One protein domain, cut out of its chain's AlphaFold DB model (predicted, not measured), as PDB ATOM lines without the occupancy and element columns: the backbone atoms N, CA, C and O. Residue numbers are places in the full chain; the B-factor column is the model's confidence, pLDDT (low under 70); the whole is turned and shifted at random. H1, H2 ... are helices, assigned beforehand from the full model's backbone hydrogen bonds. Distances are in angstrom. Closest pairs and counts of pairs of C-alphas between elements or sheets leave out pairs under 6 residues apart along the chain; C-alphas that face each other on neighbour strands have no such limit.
ATOM      1  N   TYR A   4      14.085-138.614  15.431       74.06
ATOM      2  CA  TYR A   4      13.734-138.239  16.806       74.06
ATOM      3  C   TYR A   4      12.575-139.059  17.397       74.06
ATOM      4  O   TYR A   4      12.594-139.409  18.574       74.06
ATOM      5  N   GLU A   5      11.588-139.421  16.580       75.50
ATOM      6  CA  GLU A   5      10.439-140.240  16.985       75.50
ATOM      7  C   GLU A   5      10.873-141.643  17.403       75.50
ATOM      8  O   GLU A   5      10.386-142.203  18.381       75.50
ATOM      9  N   PHE A   6      11.866-142.187  16.698       82.25
ATOM     10  CA  PHE A   6      12.473-143.462  17.059       82.25
ATOM     11  C   PHE A   6      13.259-143.389  18.370       82.25
ATOM     12  O   PHE A   6      13.370-144.382  19.078       82.25
ATOM     13  N   LEU A   7      13.807-142.229  18.722       87.62
ATOM     14  CA  LEU A   7      14.498-142.064  20.001       87.62
ATOM     15  C   LEU A   7      13.510-141.978  21.166       87.62
ATOM     16  O   LEU A   7      13.773-142.551  22.219       87.62
ATOM     17  N   ARG A   8      12.351-141.337  20.969       85.50
ATOM     18  CA  ARG A   8      11.255-141.346  21.954       85.50
ATOM     19  C   ARG A   8      10.713-142.755  22.190       85.50
ATOM     20  O   ARG A   8      10.535-143.151  23.336       85.50
ATOM     21  N   LEU A   9      10.592-143.546  21.123       85.38
ATOM     22  CA  LEU A   9      10.296-144.977  21.216       85.38
ATOM     23  C   LEU A   9      11.267-145.713  22.144       85.38
ATOM     24  O   LEU A   9      10.852-146.483  23.008       85.38
ATOM     25  N   ILE A  10      12.569-145.481  21.960       90.56
ATOM     26  CA  ILE A  10      13.599-146.067  22.821       90.56
ATOM     27  C   ILE A  10      13.392-145.613  24.270       90.56
ATOM     28  O   ILE A  10      13.468-146.441  25.174       90.56
ATOM     29  N   GLN A  11      13.099-144.336  24.511       90.62
ATOM     30  CA  GLN A  11      12.857-143.835  25.863       90.62
ATOM     31  C   GLN A  11      11.704-144.571  26.552       90.62
ATOM     32  O   GLN A  11      11.884-145.065  27.664       90.62
ATOM     33  N   GLU A  12      10.560-144.716  25.888       86.88
ATOM     34  CA  GLU A  12       9.407-145.418  26.459       86.88
ATOM     35  C   GLU A  12       9.677-146.903  26.707       86.88
ATOM     36  O   GLU A  12       9.317-147.426  27.761       86.88
ATOM     37  N   ILE A  13      10.383-147.582  25.797       89.81
ATOM     38  CA  ILE A  13      10.835-148.963  26.025       89.81
ATOM     39  C   ILE A  13      11.707-149.037  27.284       89.81
ATOM     40  O   ILE A  13      11.562-149.957  28.089       89.81
ATOM     41  N   GLY A  14      12.596-148.061  27.476       90.25
ATOM     42  CA  GLY A  14      13.438-147.963  28.661       90.25
ATOM     43  C   GLY A  14      12.639-147.784  29.953       90.25
ATOM     44  O   GLY A  14      12.941-148.445  30.948       90.25
ATOM     45  N   VAL A  15      11.594-146.955  29.920       89.75
ATOM     46  CA  VAL A  15      10.665-146.766  31.044       89.75
ATOM     47  C   VAL A  15       9.922-148.066  31.358       89.75
ATOM     48  O   VAL A  15       9.895-148.481  32.513       89.75
ATOM     49  N   ILE A  16       9.410-148.775  30.345       88.75
ATOM     50  CA  ILE A  16       8.728-150.074  30.518       88.75
ATOM     51  C   ILE A  16       9.670-151.132  31.111       88.75
ATOM     52  O   ILE A  16       9.266-151.951  31.935       88.75
ATOM     53  N   LEU A  17      10.947-151.105  30.725       88.56
ATOM     54  CA  LEU A  17      11.986-151.975  31.281       88.56
ATOM     55  C   LEU A  17      12.412-151.593  32.711       88.56
ATOM     56  O   LEU A  17      13.251-152.289  33.297       88.56
ATOM     57  N   ASN A  18      11.836-150.530  33.282       89.50
ATOM     58  CA  ASN A  18      12.201-149.945  34.571       89.50
ATOM     59  C   ASN A  18      13.691-149.578  34.646       89.50
ATOM     60  O   ASN A  18      14.353-149.863  35.644       89.50
ATOM     61  N   LEU A  19      14.235-148.997  33.573       90.31
ATOM     62  CA  LEU A  19      15.612-148.508  33.541       90.31
ATOM     63  C   LEU A  19      15.688-147.065  34.044       90.31
ATOM     64  O   LEU A  19      14.776-146.265  33.840       90.31
ATOM     65  N   SER A  20      16.814-146.711  34.662       90.50
ATOM     66  CA  SER A  20      17.058-145.334  35.097       90.50
ATOM     67  C   SER A  20      17.220-144.379  33.905       90.50
ATOM     68  O   SER A  20      17.739-144.769  32.857       90.50
ATOM     69  N   THR A  21      16.850-143.105  34.066       89.81
ATOM     70  CA  THR A  21      17.006-142.096  33.004       89.81
ATOM     71  C   THR A  21      18.441-141.998  32.468       89.81
ATOM     72  O   THR A  21      18.599-142.024  31.247       89.81
ATOM     73  N   PRO A  22      19.503-141.994  33.304       89.38
ATOM     74  CA  PRO A  22      20.879-142.046  32.802       89.38
ATOM     75  C   PRO A  22      21.172-143.278  31.937       89.38
ATOM     76  O   PRO A  22      21.843-143.162  30.911       89.38
ATOM     77  N   THR A  23      20.637-144.448  32.307       91.00
ATOM     78  CA  THR A  23      20.755-145.682  31.512       91.00
ATOM     79  C   THR A  23      20.097-145.506  30.144       91.00
ATOM     80  O   THR A  23      20.694-145.834  29.121       91.00
ATOM     81  N   ILE A  24      18.889-144.940  30.105       92.44
ATOM     82  CA  ILE A  24      18.138-144.692  28.866       92.44
ATOM     83  C   ILE A  24      18.877-143.690  27.965       92.44
ATOM     84  O   ILE A  24      19.063-143.951  26.776       92.44
ATOM     85  N   SER A  25      19.373-142.581  28.523       91.12
ATOM     86  CA  SER A  25      20.189-141.599  27.793       91.12
ATOM     87  C   SER A  25      21.452-142.231  27.196       91.12
ATOM     88  O   SER A  25      21.846-141.906  26.071       91.12
ATOM     89  N   HIS A  26      22.070-143.179  27.904       90.62
ATOM     90  CA  HIS A  26      23.240-143.896  27.407       90.62
ATOM     91  C   HIS A  26      22.873-144.841  26.247       90.62
ATOM     92  O   HIS A  26      23.569-144.871  25.231       90.62
ATOM     93  N   VAL A  27      21.736-145.546  26.331       93.06
ATOM     94  CA  VAL A  27      21.197-146.361  25.221       93.06
ATOM     95  C   VAL A  27      20.962-145.507  23.973       93.06
ATOM     96  O   VAL A  27      21.385-145.895  22.881       93.06
ATOM     97  N   ILE A  28      20.335-144.336  24.125       91.88
ATOM     98  CA  ILE A  28      20.092-143.389  23.026       91.88
ATOM     99  C   ILE A  28      21.415-142.938  22.402       91.88
ATOM    100  O   ILE A  28      21.553-142.945  21.179       91.88
ATOM    101  N   THR A  29      22.409-142.612  23.227       89.62
ATOM    102  CA  THR A  29      23.732-142.166  22.767       89.62
ATOM    103  C   THR A  29      24.443-143.250  21.951       89.62
ATOM    104  O   THR A  29      24.928-142.978  20.849       89.62
ATOM    105  N   ILE A  30      24.459-144.496  22.438       90.06
ATOM    106  CA  ILE A  30      25.032-145.635  21.702       90.06
ATOM    107  C   ILE A  30      24.277-145.871  20.391       90.06
ATOM    108  O   ILE A  30      24.900-146.062  19.344       90.06
ATOM    109  N   TYR A  31      22.945-145.830  20.423       91.25
ATOM    110  CA  TYR A  31      22.132-146.012  19.225       91.25
ATOM    111  C   TYR A  31      22.416-144.928  18.174       91.25
ATOM    112  O   TYR A  31      22.631-145.255  17.004       91.25
ATOM    113  N   LYS A  32      22.512-143.654  18.578       88.06
ATOM    114  CA  LYS A  32      22.908-142.554  17.684       88.06
ATOM    115  C   LYS A  32      24.263-142.830  17.032       88.06
ATOM    116  O   LYS A  32      24.347-142.821  15.801       88.06
ATOM    117  N   ARG A  33      25.289-143.172  17.823       86.38
ATOM    118  CA  ARG A  33      26.625-143.535  17.311       86.38
ATOM    119  C   ARG A  33      26.544-144.672  16.288       86.38
ATOM    120  O   ARG A  33      27.096-144.550  15.198       86.38
ATOM    121  N   PHE A  34      25.776-145.720  16.578       87.38
ATOM    122  CA  PHE A  34      25.562-146.826  15.643       87.38
ATOM    123  C   PHE A  34      24.927-146.365  14.321       87.38
ATOM    124  O   PHE A  34      25.409-146.718  13.243       87.38
ATOM    125  N   THR A  35      23.867-145.552  14.379       85.12
ATOM    126  CA  THR A  35      23.159-145.090  13.171       85.12
ATOM    127  C   THR A  35      23.988-144.170  12.277       85.12
ATOM    128  O   THR A  35      23.751-144.130  11.066       85.12
ATOM    129  N   LEU A  36      24.958-143.456  12.852       81.38
ATOM    130  CA  LEU A  36      25.928-142.661  12.102       81.38
ATOM    131  C   LEU A  36      26.939-143.559  11.376       81.38
ATOM    132  O   LEU A  36      27.285-143.278  10.230       81.38
ATOM    133  N   SER A  37      27.370-144.657  12.004       76.25
ATOM    134  CA  SER A  37      28.384-145.558  11.445       76.25
ATOM    135  C   SER A  37      27.847-146.562  10.419       76.25
ATOM    136  O   SER A  37      28.548-146.862   9.455       76.25
ATOM    137  N   ASN A  38      26.643-147.125  10.598       67.88
ATOM    138  CA  ASN A  38      26.181-148.235   9.755       67.88
ATOM    139  C   ASN A  38      24.645-148.326   9.658       67.88
ATOM    140  O   ASN A  38      23.967-148.757  10.587       67.88
ATOM    141  N   LYS A  39      24.066-147.960   8.504       64.06
ATOM    142  CA  LYS A  39      22.599-147.869   8.343       64.06
ATOM    143  C   LYS A  39      21.900-149.150   7.863       64.06
ATOM    144  O   LYS A  39      20.674-149.132   7.782       64.06
ATOM    145  N   ARG A  40      22.609-150.225   7.474       68.06
ATOM    146  CA  ARG A  40      21.974-151.315   6.685       68.06
ATOM    147  C   ARG A  40      22.324-152.761   7.044       68.06
ATOM    148  O   ARG A  40      21.748-153.654   6.434       68.06
ATOM    149  N   GLN A  41      23.215-153.024   8.000       77.94
ATOM    150  CA  GLN A  41      23.630-154.408   8.274       77.94
ATOM    151  C   GLN A  41      22.669-155.181   9.191       77.94
ATOM    152  O   GLN A  41      22.499-156.383   9.017       77.94
ATOM    153  N   PHE A  42      22.024-154.506  10.142       84.38
ATOM    154  CA  PHE A  42      21.200-155.149  11.167       84.38
ATOM    155  C   PHE A  42      19.776-154.588  11.170       84.38
ATOM    156  O   PHE A  42      19.559-153.404  10.902       84.38
ATOM    157  N   LYS A  43      18.800-155.440  11.510       87.56
ATOM    158  CA  LYS A  43      17.418-155.012  11.773       87.56
ATOM    159  C   LYS A  43      17.403-154.070  12.979       87.56
ATOM    160  O   LYS A  43      18.098-154.317  13.965       87.56
ATOM    161  N   LYS A  44      16.596-153.009  12.920       85.81
ATOM    162  CA  LYS A  44      16.561-151.966  13.959       85.81
ATOM    163  C   LYS A  44      16.213-152.532  15.336       85.81
ATOM    164  O   LYS A  44      16.794-152.117  16.330       85.81
ATOM    165  N   GLU A  45      15.313-153.505  15.379       88.19
ATOM    166  CA  GLU A  45      14.876-154.195  16.589       88.19
ATOM    167  C   GLU A  45      16.045-154.911  17.273       88.19
ATOM    168  O   GLU A  45      16.205-154.817  18.490       88.19
ATOM    169  N   MET A  46      16.909-155.565  16.490       91.50
ATOM    170  CA  MET A  46      18.084-156.272  17.011       91.50
ATOM    171  C   MET A  46      19.128-155.294  17.534       91.50
ATOM    172  O   MET A  46      19.699-155.523  18.596       91.50
ATOM    173  N   VAL A  47      19.322-154.172  16.835       91.75
ATOM    174  CA  VAL A  47      20.231-153.105  17.273       91.75
ATOM    175  C   VAL A  47      19.755-152.495  18.587       91.75
ATOM    176  O   VAL A  47      20.543-152.416  19.520       91.75
ATOM    177  N   ILE A  48      18.479-152.105  18.703       92.81
ATOM    178  CA  ILE A  48      17.952-151.546  19.959       92.81
ATOM    179  C   ILE A  48      18.084-152.562  21.097       92.81
ATOM    180  O   ILE A  48      18.531-152.205  22.185       92.81
ATOM    181  N   THR A  49      17.733-153.828  20.846       94.06
ATOM    182  CA  THR A  49      17.866-154.899  21.844       94.06
ATOM    183  C   THR A  49      19.309-155.019  22.314       94.06
ATOM    184  O   THR A  49      19.562-155.094  23.515       94.06
ATOM    185  N   ALA A  50      20.256-155.008  21.376       94.62
ATOM    186  CA  ALA A  50      21.677-155.069  21.670       94.62
ATOM    187  C   ALA A  50      22.151-153.840  22.456       94.62
ATOM    188  O   ALA A  50      22.888-154.007  23.422       94.62
ATOM    189  N   CYS A  51      21.687-152.630  22.119       94.38
ATOM    190  CA  CYS A  51      21.983-151.422  22.889       94.38
ATOM    191  C   CYS A  51      21.472-151.542  24.332       94.38
ATOM    192  O   CYS A  51      22.248-151.358  25.264       94.38
ATOM    193  N   PHE A  52      20.200-151.897  24.541       95.19
ATOM    194  CA  PHE A  52      19.652-152.079  25.891       95.19
ATOM    195  C   PHE A  52      20.397-153.152  26.670       95.19
ATOM    196  O   PHE A  52      20.771-152.930  27.819       95.19
ATOM    197  N   TYR A  53      20.644-154.302  26.045       94.81
ATOM    198  CA  TYR A  53      21.347-155.400  26.685       94.81
ATOM    199  C   TYR A  53      22.776-155.003  27.074       94.81
ATOM    200  O   TYR A  53      23.174-155.211  28.220       94.81
ATOM    201  N   LEU A  54      23.519-154.364  26.171       93.94
ATOM    202  CA  LEU A  54      24.875-153.894  26.431       93.94
ATOM    203  C   LEU A  54      24.906-152.886  27.583       93.94
ATOM    204  O   LEU A  54      25.651-153.075  28.543       93.94
ATOM    205  N   VAL A  55      24.068-151.849  27.532       92.19
ATOM    206  CA  VAL A  55      24.048-150.802  28.563       92.19
ATOM    207  C   VAL A  55      23.579-151.346  29.909       92.19
ATOM    208  O   VAL A  55      24.146-150.989  30.937       92.19
ATOM    209  N   SER A  56      22.616-152.270  29.913       91.31
ATOM    210  CA  SER A  56      22.167-152.944  31.137       91.31
ATOM    211  C   SER A  56      23.301-153.706  31.836       91.31
ATOM    212  O   SER A  56      23.340-153.763  33.061       91.31
ATOM    213  N   LYS A  57      24.273-154.233  31.074       90.62
ATOM    214  CA  LYS A  57      25.484-154.852  31.630       90.62
ATOM    215  C   LYS A  57      26.489-153.821  32.140       90.62
ATOM    216  O   LYS A  57      27.105-154.063  33.167       90.62
ATOM    217  N   ILE A  58      26.656-152.698  31.439       88.31
ATOM    218  CA  ILE A  58      27.598-151.632  31.829       88.31
ATOM    219  C   ILE A  58      27.159-150.956  33.135       88.31
ATOM    220  O   ILE A  58      27.994-150.648  33.977       88.31
ATOM    221  N   VAL A  59      25.855-150.718  33.302       84.88
ATOM    222  CA  VAL A  59      25.280-149.985  34.447       84.88
ATOM    223  C   VAL A  59      24.871-150.919  35.602       84.88
ATOM    224  O   VAL A  59      24.311-150.469  36.592       84.88
ATOM    225  N   GLU A  60      25.151-152.221  35.494       81.56
ATOM    226  CA  GLU A  60      24.807-153.251  36.493       81.56
ATOM    227  C   GLU A  60      23.292-153.451  36.756       81.56
ATOM    228  O   GLU A  60      22.910-154.160  37.683       81.56
ATOM    229  N   ASP A  61      22.406-152.932  35.897       81.50
ATOM    230  CA  ASP A  61      20.951-153.183  35.925       81.50
ATOM    231  C   ASP A  61      20.564-154.264  34.904       81.50
ATOM    232  O   ASP A  61      19.853-154.019  33.927       81.50
ATOM    233  N   MET A  62      21.111-155.470  35.082       84.75
ATOM    234  CA  MET A  62      21.043-156.533  34.076       84.75
ATOM    235  C   MET A  62      19.603-156.964  33.762       84.75
ATOM    236  O   MET A  62      18.898-157.523  34.606       84.75
ATOM    237  N   LYS A  63      19.206-156.822  32.494       90.38
ATOM    238  CA  LYS A  63      17.955-157.381  31.960       90.38
ATOM    239  C   LYS A  63      18.251-158.577  31.061       90.38
ATOM    240  O   LYS A  63      19.273-158.637  30.375       90.38
ATOM    241  N   ARG A  64      17.348-159.559  31.036       92.19
ATOM    242  CA  ARG A  64      17.500-160.723  30.150       92.19
ATOM    243  C   ARG A  64      17.198-160.304  28.712       92.19
ATOM    244  O   ARG A  64      16.211-159.619  28.466       92.19
ATOM    245  N   ILE A  65      17.984-160.808  27.756       92.50
ATOM    246  CA  ILE A  65      17.763-160.568  26.313       92.50
ATOM    247  C   ILE A  65      16.321-160.894  25.910       92.50
ATOM    248  O   ILE A  65      15.712-160.152  25.149       92.50
ATOM    249  N   ARG A  66      15.763-161.990  26.443       90.81
ATOM    250  CA  ARG A  66      14.380-162.397  26.175       90.81
ATOM    251  C   ARG A  66      13.376-161.309  26.551       90.81
ATOM    252  O   ARG A  66      12.508-161.013  25.743       90.81
ATOM    253  N   ASP A  67      13.510-160.729  27.735       90.50
ATOM    254  CA  ASP A  67      12.548-159.760  28.262       90.50
ATOM    255  C   ASP A  67      12.598-158.468  27.430       90.50
ATOM    256  O   ASP A  67      11.563-157.956  27.007       90.50
ATOM    257  N   ILE A  68      13.812-158.019  27.087       92.31
ATOM    258  CA  ILE A  68      14.032-156.875  26.191       92.31
ATOM    259  C   ILE A  68      13.422-157.142  24.804       92.31
ATOM    260  O   ILE A  68      12.694-156.299  24.280       92.31
ATOM    261  N   LEU A  69      13.678-158.318  24.216       90.44
ATOM    262  CA  LEU A  69      13.142-158.703  22.905       90.44
ATOM    263  C   LEU A  69      11.613-158.715  22.891       90.44
ATOM    264  O   LEU A  69      11.012-158.190  21.955       90.44
ATOM    265  N   VAL A  70      10.981-159.307  23.910       89.56
ATOM    266  CA  VAL A  70       9.516-159.348  24.021       89.56
ATOM    267  C   VAL A  70       8.956-157.933  24.007       89.56
ATOM    268  O   VAL A  70       8.078-157.648  23.194       89.56
ATOM    269  N   ILE A  71       9.486-157.047  24.853       89.00
ATOM    270  CA  ILE A  71       8.999-155.669  24.968       89.00
ATOM    271  C   ILE A  71       9.173-154.930  23.642       89.00
ATOM    272  O   ILE A  71       8.207-154.372  23.133       89.00
ATOM    273  N   ILE A  72      10.351-154.991  23.020       88.56
ATOM    274  CA  ILE A  72      10.592-154.328  21.729       88.56
ATOM    275  C   ILE A  72       9.631-154.846  20.653       88.56
ATOM    276  O   ILE A  72       9.084-154.054  19.887       88.56
ATOM    277  N   CYS A  73       9.382-156.156  20.595       85.12
ATOM    278  CA  CYS A  73       8.439-156.728  19.638       85.12
ATOM    279  C   CYS A  73       6.998-156.286  19.885       85.12
ATOM    280  O   CYS A  73       6.300-155.961  18.923       85.12
ATOM    281  N   VAL A  74       6.553-156.285  21.143       84.94
ATOM    282  CA  VAL A  74       5.210-155.832  21.523       84.94
ATOM    283  C   VAL A  74       5.032-154.379  21.117       84.94
ATOM    284  O   VAL A  74       4.126-154.055  20.351       84.94
ATOM    285  N   VAL A  75       5.961-153.531  21.546       83.50
ATOM    286  CA  VAL A  75       5.924-152.100  21.292       83.50
ATOM    287  C   VAL A  75       5.942-151.830  19.778       83.50
ATOM    288  O   VAL A  75       5.045-151.166  19.263       83.50
ATOM    289  N   ASN A  76       6.860-152.426  19.011       81.75
ATOM    290  CA  ASN A  76       6.929-152.239  17.552       81.75
ATOM    291  C   ASN A  76       5.636-152.666  16.820       81.75
ATOM    292  O   ASN A  76       5.188-152.003  15.876       81.75
ATOM    293  N   LYS A  77       4.992-153.753  17.263       81.00
ATOM    294  CA  LYS A  77       3.700-154.188  16.712       81.00
ATOM    295  C   LYS A  77       2.573-153.211  17.046       81.00
ATOM    296  O   LYS A  77       1.793-152.889  16.152       81.00
ATOM    297  N   MET A  78       2.512-152.708  18.279       77.69
ATOM    298  CA  MET A  78       1.530-151.691  18.679       77.69
ATOM    299  C   MET A  78       1.661-150.424  17.835       77.69
ATOM    300  O   MET A  78       0.662-149.917  17.319       77.69
ATOM    301  N   TYR A  79       2.897-149.974  17.604       74.44
ATOM    302  CA  TYR A  79       3.166-148.852  16.708       74.44
ATOM    303  C   TYR A  79       2.707-149.138  15.283       74.44
ATOM    304  O   TYR A  79       2.077-148.293  14.647       74.44
ATOM    305  N   THR A  80       2.993-150.327  14.759       76.38
ATOM    306  CA  THR A  80       2.576-150.697  13.401       76.38
ATOM    307  C   THR A  80       1.053-150.673  13.257       76.38
ATOM    308  O   THR A  80       0.547-150.150  12.264       76.38
ATOM    309  N   LEU A  81       0.321-151.172  14.255       76.31
ATOM    310  CA  LEU A  81      -1.139-151.188  14.236       76.31
ATOM    311  C   LEU A  81      -1.761-149.798  14.316       76.31
ATOM    312  O   LEU A  81      -2.587-149.469  13.468       76.31
ATOM    313  N   ALA A  82      -1.352-148.949  15.258       72.38
ATOM    314  CA  ALA A  82      -1.947-147.614  15.345       72.38
ATOM    315  C   ALA A  82      -1.672-146.766  14.098       72.38
ATOM    316  O   ALA A  82      -2.514-145.976  13.668       72.38
ATOM    317  N   ASN A  83      -0.529-146.989  13.445       70.00
ATOM    318  CA  ASN A  83      -0.252-146.381  12.149       70.00
ATOM    319  C   ASN A  83      -1.192-146.882  11.042       70.00
ATOM    320  O   ASN A  83      -1.577-146.100  10.171       70.00
ATOM    321  N   GLN A  84      -1.579-148.160  11.056       76.69
ATOM    322  CA  GLN A  84      -2.564-148.702  10.115       76.69
ATOM    323  C   GLN A  84      -3.959-148.122  10.371       76.69
ATOM    324  O   GLN A  84      -4.600-147.660   9.427       76.69
ATOM    325  N   GLU A  85      -4.400-148.067  11.627       76.25
ATOM    326  CA  GLU A  85      -5.694-147.481  12.004       76.25
ATOM    327  C   GLU A  85      -5.793-146.005  11.610       76.25
ATOM    328  O   GLU A  85      -6.817-145.552  11.093       76.25
ATOM    329  N   ARG A  86      -4.710-145.240  11.791       69.25
ATOM    330  CA  ARG A  86      -4.654-143.838  11.365       69.25
ATOM    331  C   ARG A  86      -4.777-143.701   9.849       69.25
ATOM    332  O   ARG A  86      -5.548-142.866   9.386       69.25
ATOM    333  N   LYS A  87      -4.060-144.526   9.078       71.69
ATOM    334  CA  LYS A  87      -4.178-144.539   7.609       71.69
ATOM    335  C   LYS A  87      -5.608-144.836   7.166       71.69
ATOM    336  O   LYS A  87      -6.107-144.157   6.278       71.69
ATOM    337  N   GLN A  88      -6.280-145.781   7.819       76.88
ATOM    338  CA  GLN A  88      -7.678-146.110   7.531       76.88
ATOM    339  C   GLN A  88      -8.625-144.942   7.848       76.88
ATOM    340  O   GLN A  88      -9.482-144.617   7.029       76.88
ATOM    341  N   LYS A  89      -8.444-144.256   8.986       75.19
ATOM    342  CA  LYS A  89      -9.240-143.066   9.352       75.19
ATOM    343  C   LYS A  89      -9.024-141.892   8.392       75.19
ATOM    344  O   LYS A  89      -9.981-141.222   8.026       75.19
ATOM    345  N   LEU A  90      -7.784-141.660   7.957       70.75
ATOM    346  CA  LEU A  90      -7.457-140.616   6.979       70.75
ATOM    347  C   LEU A  90      -8.063-140.921   5.603       70.75
ATOM    348  O   LEU A  90      -8.647-140.036   4.982       70.75
ATOM    349  N   GLN A  91      -7.998-142.181   5.166       70.50
ATOM    350  CA  GLN A  91      -8.637-142.637   3.928       70.50
ATOM    351  C   GLN A  91     -10.166-142.518   3.983       70.50
ATOM    352  O   GLN A  91     -10.780-142.155   2.986       70.50
ATOM    353  N   ALA A  92     -10.784-142.762   5.143       71.81
ATOM    354  CA  ALA A  92     -12.226-142.602   5.332       71.81
ATOM    355  C   ALA A  92     -12.696-141.134   5.285       71.81
ATOM    356  O   ALA A  92     -13.843-140.873   4.929       71.81
ATOM    357  N   ASN A  93     -11.816-140.179   5.604       74.88
ATOM    358  CA  ASN A  93     -12.148-138.754   5.662       74.88
ATOM    359  C   ASN A  93     -11.913-137.991   4.341       74.88
ATOM    360  O   ASN A  93     -12.100-136.776   4.321       74.88
ATOM    361  N   ASN A  94     -11.524-138.660   3.243       62.59
ATOM    362  CA  ASN A  94     -11.301-138.052   1.916       62.59
ATOM    363  C   ASN A  94     -10.404-136.790   1.918       62.59
ATOM    364  O   ASN A  94     -10.503-135.950   1.023       62.59
ATOM    365  N   GLN A  95      -9.501-136.647   2.889       58.59
ATOM    366  CA  GLN A  95      -8.442-135.641   2.835       58.59
ATOM    367  C   GLN A  95      -7.300-136.203   1.988       58.59
ATOM    368  O   GLN A  95      -6.389-136.857   2.484       58.59
ATOM    369  N   ALA A  96      -7.411-135.990   0.678       46.47
ATOM    370  CA  ALA A  96      -6.421-136.353  -0.330       46.47
ATOM    371  C   ALA A  96      -5.328-135.280  -0.476       46.47
ATOM    372  O   ALA A  96      -4.921-134.986  -1.598       46.47
ATOM    373  N   ASP A  97      -4.880-134.683   0.633       45.28
ATOM    374  CA  ASP A  97      -3.701-133.822   0.595       45.28
ATOM    375  C   ASP A  97      -2.486-134.652   1.000       45.28
ATOM    376  O   ASP A  97      -2.315-135.077   2.146       45.28
ATOM    377  N   TYR A  98      -1.727-135.000  -0.032       47.59
ATOM    378  CA  TYR A  98      -0.491-135.749   0.032       47.59
ATOM    379  C   TYR A  98       0.582-134.867   0.661       47.59
ATOM    380  O   TYR A  98       1.301-134.169  -0.046       47.59
ATOM    381  N   ASP A  99       0.749-134.979   1.972       44.50
ATOM    382  CA  ASP A  99       2.100-134.963   2.510       44.50
ATOM    383  C   ASP A  99       2.466-136.399   2.876       44.50
ATOM    384  O   ASP A  99       1.747-137.087   3.608       44.50
ATOM    385  N   GLU A 100       3.588-136.879   2.333       45.56
ATOM    386  CA  GLU A 100       4.257-138.126   2.721       45.56
ATOM    387  C   GLU A 100       4.807-138.010   4.153       45.56
ATOM    388  O   GLU A 100       5.976-138.295   4.419       45.56
ATOM    389  N   ASP A 101       3.992-137.542   5.095       45.47
ATOM    390  CA  ASP A 101       4.448-137.207   6.426       45.47
ATOM    391  C   ASP A 101       4.800-138.524   7.143       45.47
ATOM    392  O   ASP A 101       3.956-139.417   7.329       45.47
ATOM    393  N   PRO A 102       6.083-138.744   7.464       48.91
ATOM    394  CA  PRO A 102       6.559-140.063   7.830       48.91
ATOM    395  C   PRO A 102       6.078-140.416   9.235       48.91
ATOM    396  O   PRO A 102       6.550-139.822  10.186       48.91
ATOM    397  N   ILE A 103       5.229-141.447   9.345       54.34
ATOM    398  CA  ILE A 103       4.930-142.260  10.548       54.34
ATOM    399  C   ILE A 103       5.061-141.463  11.859       54.34
ATOM    400  O   ILE A 103       6.123-141.513  12.476       54.34
ATOM    401  N   LYS A 104       3.986-140.776  12.275       58.75
ATOM    402  CA  LYS A 104       3.949-140.020  13.532       58.75
ATOM    403  C   LYS A 104       3.933-140.960  14.735       58.75
ATOM    404  O   LYS A 104       3.084-141.848  14.818       58.75
ATOM    405  N   TYR A 105       4.856-140.761  15.665       56.00
ATOM    406  CA  TYR A 105       4.907-141.518  16.915       56.00
ATOM    407  C   TYR A 105       3.743-141.151  17.848       56.00
ATOM    408  O   TYR A 105       3.504-139.973  18.111       56.00
ATOM    409  N   LEU A 106       3.017-142.158  18.341       58.19
ATOM    410  CA  LEU A 106       1.948-142.015  19.335       58.19
ATOM    411  C   LEU A 106       2.452-142.619  20.643       58.19
ATOM    412  O   LEU A 106       2.635-143.829  20.698       58.19
ATOM    413  N   GLY A 107       2.703-141.789  21.656       58.31
ATOM    414  CA  GLY A 107       3.226-142.281  22.931       58.31
ATOM    415  C   GLY A 107       2.333-143.360  23.544       58.31
ATOM    416  O   GLY A 107       1.106-143.333  23.381       58.31
ATOM    417  N   ILE A 108       2.948-144.310  24.251       61.38
ATOM    418  CA  ILE A 108       2.271-145.474  24.846       61.38
ATOM    419  C   ILE A 108       1.151-145.071  25.822       61.38
ATOM    420  O   ILE A 108       0.213-145.840  26.007       61.38
ATOM    421  N   GLU A 109       1.172-143.848  26.355       60.25
ATOM    422  CA  GLU A 109       0.100-143.247  27.171       60.25
ATOM    423  C   GLU A 109      -1.282-143.326  26.497       60.25
ATOM    424  O   GLU A 109      -2.307-143.536  27.145       60.25
ATOM    425  N   GLN A 110      -1.339-143.262  25.163       57.25
ATOM    426  CA  GLN A 110      -2.598-143.409  24.421       57.25
ATOM    427  C   GLN A 110      -3.175-144.831  24.475       57.25
ATOM    428  O   GLN A 110      -4.312-145.062  24.052       57.25
ATOM    429  N   TYR A 111      -2.401-145.780  25.000       57.31
ATOM    430  CA  TYR A 111      -2.762-147.178  25.148       57.31
ATOM    431  C   TYR A 111      -3.008-147.600  26.605       57.31
ATOM    432  O   TYR A 111      -3.222-148.786  26.860       57.31
ATOM    433  N   GLU A 112      -3.059-146.664  27.556       56.19
ATOM    434  CA  GLU A 112      -3.384-146.962  28.964       56.19
ATOM    435  C   GLU A 112      -4.770-147.607  29.144       56.19
ATOM    436  O   GLU A 112      -5.012-148.315  30.117       56.19
ATOM    437  N   ASN A 113      -5.668-147.428  28.170       55.91
ATOM    438  CA  ASN A 113      -7.019-147.991  28.187       55.91
ATOM    439  C   ASN A 113      -7.121-149.433  27.650       55.91
ATOM    440  O   ASN A 113      -8.224-149.986  27.615       55.91
ATOM    441  N   TYR A 114      -6.026-150.052  27.192       58.59
ATOM    442  CA  TYR A 114      -6.068-151.427  26.681       58.59
ATOM    443  C   TYR A 114      -5.828-152.450  27.800       58.59
ATOM    444  O   TYR A 114      -4.882-152.347  28.575       58.59
ATOM    445  N   ASN A 115      -6.676-153.480  27.860       61.38
ATOM    446  CA  ASN A 115      -6.540-154.583  28.818       61.38
ATOM    447  C   ASN A 115      -5.263-155.407  28.581       61.38
ATOM    448  O   ASN A 115      -4.788-155.515  27.454       61.38
ATOM    449  N   ILE A 116      -4.774-156.093  29.621       62.94
ATOM    450  CA  ILE A 116      -3.622-157.021  29.561       62.94
ATOM    451  C   ILE A 116      -3.772-158.047  28.418       62.94
ATOM    452  O   ILE A 116      -2.829-158.286  27.668       62.94
ATOM    453  N   GLU A 117      -4.989-158.550  28.188       64.44
ATOM    454  CA  GLU A 117      -5.313-159.480  27.092       64.44
ATOM    455  C   GLU A 117      -5.047-158.914  25.683       64.44
ATOM    456  O   GLU A 117      -4.898-159.663  24.717       64.44
ATOM    457  N   PHE A 118      -5.015-157.587  25.530       70.62
ATOM    458  CA  PHE A 118      -4.633-156.936  24.278       70.62
ATOM    459  C   PHE A 118      -3.125-157.049  24.042       70.62
ATOM    460  O   PHE A 118      -2.707-157.368  22.929       70.62
ATOM    461  N   PHE A 119      -2.315-156.855  25.085       67.81
ATOM    462  CA  PHE A 119      -0.857-156.952  25.007       67.81
ATOM    463  C   PHE A 119      -0.388-158.387  24.753       67.81
ATOM    464  O   PHE A 119       0.520-158.595  23.944       67.81
ATOM    465  N   ASP A 120      -1.063-159.376  25.345       74.00
ATOM    466  CA  ASP A 120      -0.756-160.800  25.159       74.00
ATOM    467  C   ASP A 120      -0.839-161.244  23.690       74.00
ATOM    468  O   ASP A 120      -0.106-162.138  23.264       74.00
ATOM    469  N   LYS A 121      -1.651-160.569  22.865       76.81
ATOM    470  CA  LYS A 121      -1.735-160.835  21.415       76.81
ATOM    471  C   LYS A 121      -0.465-160.445  20.659       76.81
ATOM    472  O   LYS A 121      -0.212-160.960  19.568       76.81
ATOM    473  N   PHE A 122       0.329-159.523  21.201       78.19
ATOM    474  CA  PHE A 122       1.553-159.044  20.560       78.19
ATOM    475  C   PHE A 122       2.796-159.794  21.003       78.19
ATOM    476  O   PHE A 122       3.785-159.793  20.253       78.19
ATOM    477  N   VAL A 123       2.729-160.463  22.156       80.00
ATOM    478  CA  VAL A 123       3.831-161.250  22.699       80.00
ATOM    479  C   VAL A 123       4.243-162.305  21.668       80.00
ATOM    480  O   VAL A 123       3.423-163.110  21.223       80.00
ATOM    481  N   PRO A 124       5.505-162.294  21.209       78.75
ATOM    482  CA  PRO A 124       5.983-163.317  20.294       78.75
ATOM    483  C   PRO A 124       5.968-164.690  20.981       78.75
ATOM    484  O   PRO A 124       6.601-164.893  22.017       78.75
ATOM    485  N   LEU A 125       5.274-165.650  20.370       79.38
ATOM    486  CA  LEU A 125       5.360-167.060  20.742       79.38
ATOM    487  C   LEU A 125       6.675-167.620  20.203       79.38
ATOM    488  O   LEU A 125       6.749-168.127  19.086       79.38
ATOM    489  N   PHE A 126       7.735-167.474  20.987       74.19
ATOM    490  CA  PHE A 126       9.040-167.993  20.617       74.19
ATOM    491  C   PHE A 126       9.045-169.519  20.623       74.19
ATOM    492  O   PHE A 126       8.928-170.140  21.681       74.19
ATOM    493  N   ASN A 127       9.285-170.130  19.462       84.94
ATOM    494  CA  ASN A 127       9.859-171.470  19.459       84.94
ATOM    495  C   ASN A 127      11.359-171.380  19.832       84.94
ATOM    496  O   ASN A 127      11.992-170.322  19.724       84.94
ATOM    497  N   ASN A 128      11.934-172.479  20.332       84.06
ATOM    498  CA  ASN A 128      13.318-172.469  20.825       84.06
ATOM    499  C   ASN A 128      14.337-172.108  19.728       84.06
ATOM    500  O   ASN A 128      15.344-171.466  20.024       84.06
ATOM    501  N   GLU A 129      14.068-172.484  18.477       89.62
ATOM    502  CA  GLU A 129      14.955-172.238  17.334       89.62
ATOM    503  C   GLU A 129      14.970-170.762  16.912       89.62
ATOM    504  O   GLU A 129      16.043-170.169  16.817       89.62
ATOM    505  N   GLN A 130      13.800-170.132  16.765       87.19
ATOM    506  CA  GLN A 130      13.662-168.704  16.451       87.19
ATOM    507  C   GLN A 130      14.268-167.844  17.554       87.19
ATOM    508  O   GLN A 130      14.981-166.884  17.271       87.19
ATOM    509  N   TYR A 131      14.034-168.193  18.826       89.69
ATOM    510  CA  TYR A 131      14.668-167.471  19.927       89.69
ATOM    511  C   TYR A 131      16.195-167.590  19.881       89.69
ATOM    512  O   TYR A 131      16.892-166.605  20.123       89.69
ATOM    513  N   ALA A 132      16.729-168.773  19.569       91.38
ATOM    514  CA  ALA A 132      18.170-168.970  19.444       91.38
ATOM    515  C   ALA A 132      18.767-168.159  18.283       91.38
ATOM    516  O   ALA A 132      19.850-167.592  18.435       91.38
ATOM    517  N   GLU A 133      18.058-168.069  17.157       93.06
ATOM    518  CA  GLU A 133      18.443-167.243  16.012       93.06
ATOM    519  C   GLU A 133      18.448-165.753  16.364       93.06
ATOM    520  O   GLU A 133      19.468-165.088  16.197       93.06
ATOM    521  N   TRP A 134      17.366-165.235  16.946       93.06
ATOM    522  CA  TRP A 134      17.284-163.820  17.320       93.06
ATOM    523  C   TRP A 134      18.305-163.460  18.389       93.06
ATOM    524  O   TRP A 134      18.957-162.424  18.308       93.06
ATOM    525  N   LYS A 135      18.510-164.339  19.374       93.81
ATOM    526  CA  LYS A 135      19.572-164.163  20.366       93.81
ATOM    527  C   LYS A 135      20.943-164.071  19.692       93.81
ATOM    528  O   LYS A 135      21.762-163.270  20.131       93.81
ATOM    529  N   ARG A 136      21.205-164.862  18.647       94.81
ATOM    530  CA  ARG A 136      22.455-164.785  17.878       94.81
ATOM    531  C   ARG A 136      22.581-163.440  17.160       94.81
ATOM    532  O   ARG A 136      23.601-162.787  17.344       94.81
ATOM    533  N   GLU A 137      21.539-162.997  16.451       94.06
ATOM    534  CA  GLU A 137      21.517-161.682  15.780       94.06
ATOM    535  C   GLU A 137      21.789-160.535  16.772       94.06
ATOM    536  O   GLU A 137      22.577-159.635  16.485       94.06
ATOM    537  N   VAL A 138      21.189-160.581  17.968       94.69
ATOM    538  CA  VAL A 138      21.406-159.583  19.032       94.69
ATOM    539  C   VAL A 138      22.854-159.580  19.515       94.69
ATOM    540  O   VAL A 138      23.438-158.513  19.689       94.69
ATOM    541  N   LEU A 139      23.453-160.753  19.730       95.50
ATOM    542  CA  LEU A 139      24.843-160.854  20.185       95.50
ATOM    543  C   LEU A 139      25.838-160.401  19.104       95.50
ATOM    544  O   LEU A 139      26.852-159.782  19.424       95.50
ATOM    545  N   GLU A 140      25.552-160.658  17.830       94.19
ATOM    546  CA  GLU A 140      26.351-160.146  16.710       94.19
ATOM    547  C   GLU A 140      26.250-158.618  16.597       94.19
ATOM    548  O   GLU A 140      27.271-157.938  16.451       94.19
ATOM    549  N   ALA A 141      25.038-158.068  16.728       92.69
ATOM    550  CA  ALA A 141      24.817-156.627  16.761       92.69
ATOM    551  C   ALA A 141      25.536-155.978  17.955       92.69
ATOM    552  O   ALA A 141      26.191-154.950  17.790       92.69
ATOM    553  N   GLU A 142      25.493-156.602  19.134       94.38
ATOM    554  CA  GLU A 142      26.226-156.155  20.323       94.38
ATOM    555  C   GLU A 142      27.737-156.091  20.071       94.38
ATOM    556  O   GLU A 142      28.370-155.075  20.358       94.38
ATOM    557  N   GLN A 143      28.326-157.143  19.498       93.19
ATOM    558  CA  GLN A 143      29.752-157.141  19.161       93.19
ATOM    559  C   GLN A 143      30.103-156.042  18.157       93.19
ATOM    560  O   GLN A 143      31.177-155.443  18.242       93.19
ATOM    561  N   HIS A 144      29.217-155.765  17.202       91.38
ATOM    562  CA  HIS A 144      29.417-154.681  16.251       91.38
ATOM    563  C   HIS A 144      29.352-153.306  16.929       91.38
ATOM    564  O   HIS A 144      30.216-152.467  16.684       91.38
ATOM    565  N   ILE A 145      28.387-153.100  17.830       91.56
ATOM    566  CA  ILE A 145      28.265-151.881  18.639       91.56
ATOM    567  C   ILE A 145      29.532-151.658  19.467       91.56
ATOM    568  O   ILE A 145      30.087-150.563  19.435       91.56
ATOM    569  N   LEU A 146      30.032-152.699  20.140       92.25
ATOM    570  CA  LEU A 146      31.275-152.640  20.913       92.25
ATOM    571  C   LEU A 146      32.464-152.167  20.066       92.25
ATOM    572  O   LEU A 146      33.263-151.360  20.528       92.25
ATOM    573  N   ARG A 147      32.562-152.614  18.810       91.25
ATOM    574  CA  ARG A 147      33.606-152.146  17.883       91.25
ATOM    575  C   ARG A 147      33.406-150.693  17.467       91.25
ATOM    576  O   ARG A 147      34.387-149.969  17.387       91.25
ATOM    577  N   ILE A 148      32.166-150.261  17.229       87.25
ATOM    578  CA  ILE A 148      31.854-148.865  16.876       87.25
ATOM    579  C   ILE A 148      32.251-147.913  18.004       87.25
ATOM    580  O   ILE A 148      32.824-146.858  17.744       87.25
ATOM    581  N   ILE A 149      31.991-148.293  19.256       86.62
ATOM    582  CA  ILE A 149      32.405-147.502  20.420       86.62
ATOM    583  C   ILE A 149      33.871-147.750  20.810       86.62
ATOM    584  O   ILE A 149      34.298-147.284  21.857       86.62
ATOM    585  N   ASN A 150      34.648-148.483  20.002       88.25
ATOM    586  CA  ASN A 150      36.041-148.855  20.279       88.25
ATOM    587  C   ASN A 150      36.255-149.508  21.655       88.25
ATOM    588  O   ASN A 150      37.305-149.339  22.271       88.25
TER     589      ASN A 150
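What this domain is: This is residues 4 to 150 of the 267 residues of the protein "Cyclin-Q" of Paramecium tetraurelia (UniProt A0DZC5). Helices H1, H2, H3 and H7 make a cluster of crossed helices, H3 with H2 on one side and H7 on the other, and the long helix H4 runs out of this cluster as an arm. Residues 88 to 101, the last turns of H4 and part of the loop after it, stick out; the chain then folds back through the short helices H5 and H6 near H4 to reach H7. The printed part has 147 residues with seven named helices, H1 to H7 in order, and no named strand: the class is all helix. The whole is compact, with a radius of gyration of the C-alphas of 16.6 A, and spans 51 by 35 by 31 A.

Where its parts are: Find C-alpha 4 at (13.734, -138.239, 16.806); from there H1, residues 4 to 16, runs 18.8 A. Next come H2, residues 21 to 37, 24.6 A long, and H3, residues 44 to 58, 21.0 A long. Look for C-alpha 65 at (17.763, -160.568, 26.313), where H4, residues 65 to 92, begins its 40.8 A. Two short helices follow, H5 at residues 108 to 111 and H6 at residues 116 to 120. H7, residues 128 to 148, runs 30.3 A and ends at C-alpha 148, (31.854, -148.865, 16.876).

How they stand to each other: Start at H2 and H3, the hubs, which touch three helices each. They touch each other at the C-alphas of Val 27 and Cys 51, 5.6 A apart, at a steep tilt of 49 degrees, opposite ways. H3 touches H7 at Ala 50 and Glu 142, closest C-alphas 4.9 A apart, at a steep tilt of 69 degrees, only just short of perpendicular. H1 and H2 form a helical hairpin, closest at the C-alphas of Gly 14 and Ile 24, 5.7 A apart. H3 and H4 form another, closest at the C-alphas of Thr 49 and Ile 68, 6.1 A apart; H4 touches H3 with residues 65 to 73 alone. Farther out, H5 is near H4, and H6 is close to H4 but not clearly touching, with the C-alphas of Val 74 and Phe 119 7.1 A apart. In H1, H2, H3, H4, H6 and H7 every O i to N i+4 pair is within hydrogen-bond range; H5 is too short for such a pair.

The domain as a whole: The C-alphas of Glu 60 and Asn 94, the two farthest apart, are 52.3 A from each other. The printed part has no cut, and the one long link is H4 to H5. Look for low confidence, pLDDT under 70, at residues 38 to 40, 86, 94 to 117 and 119.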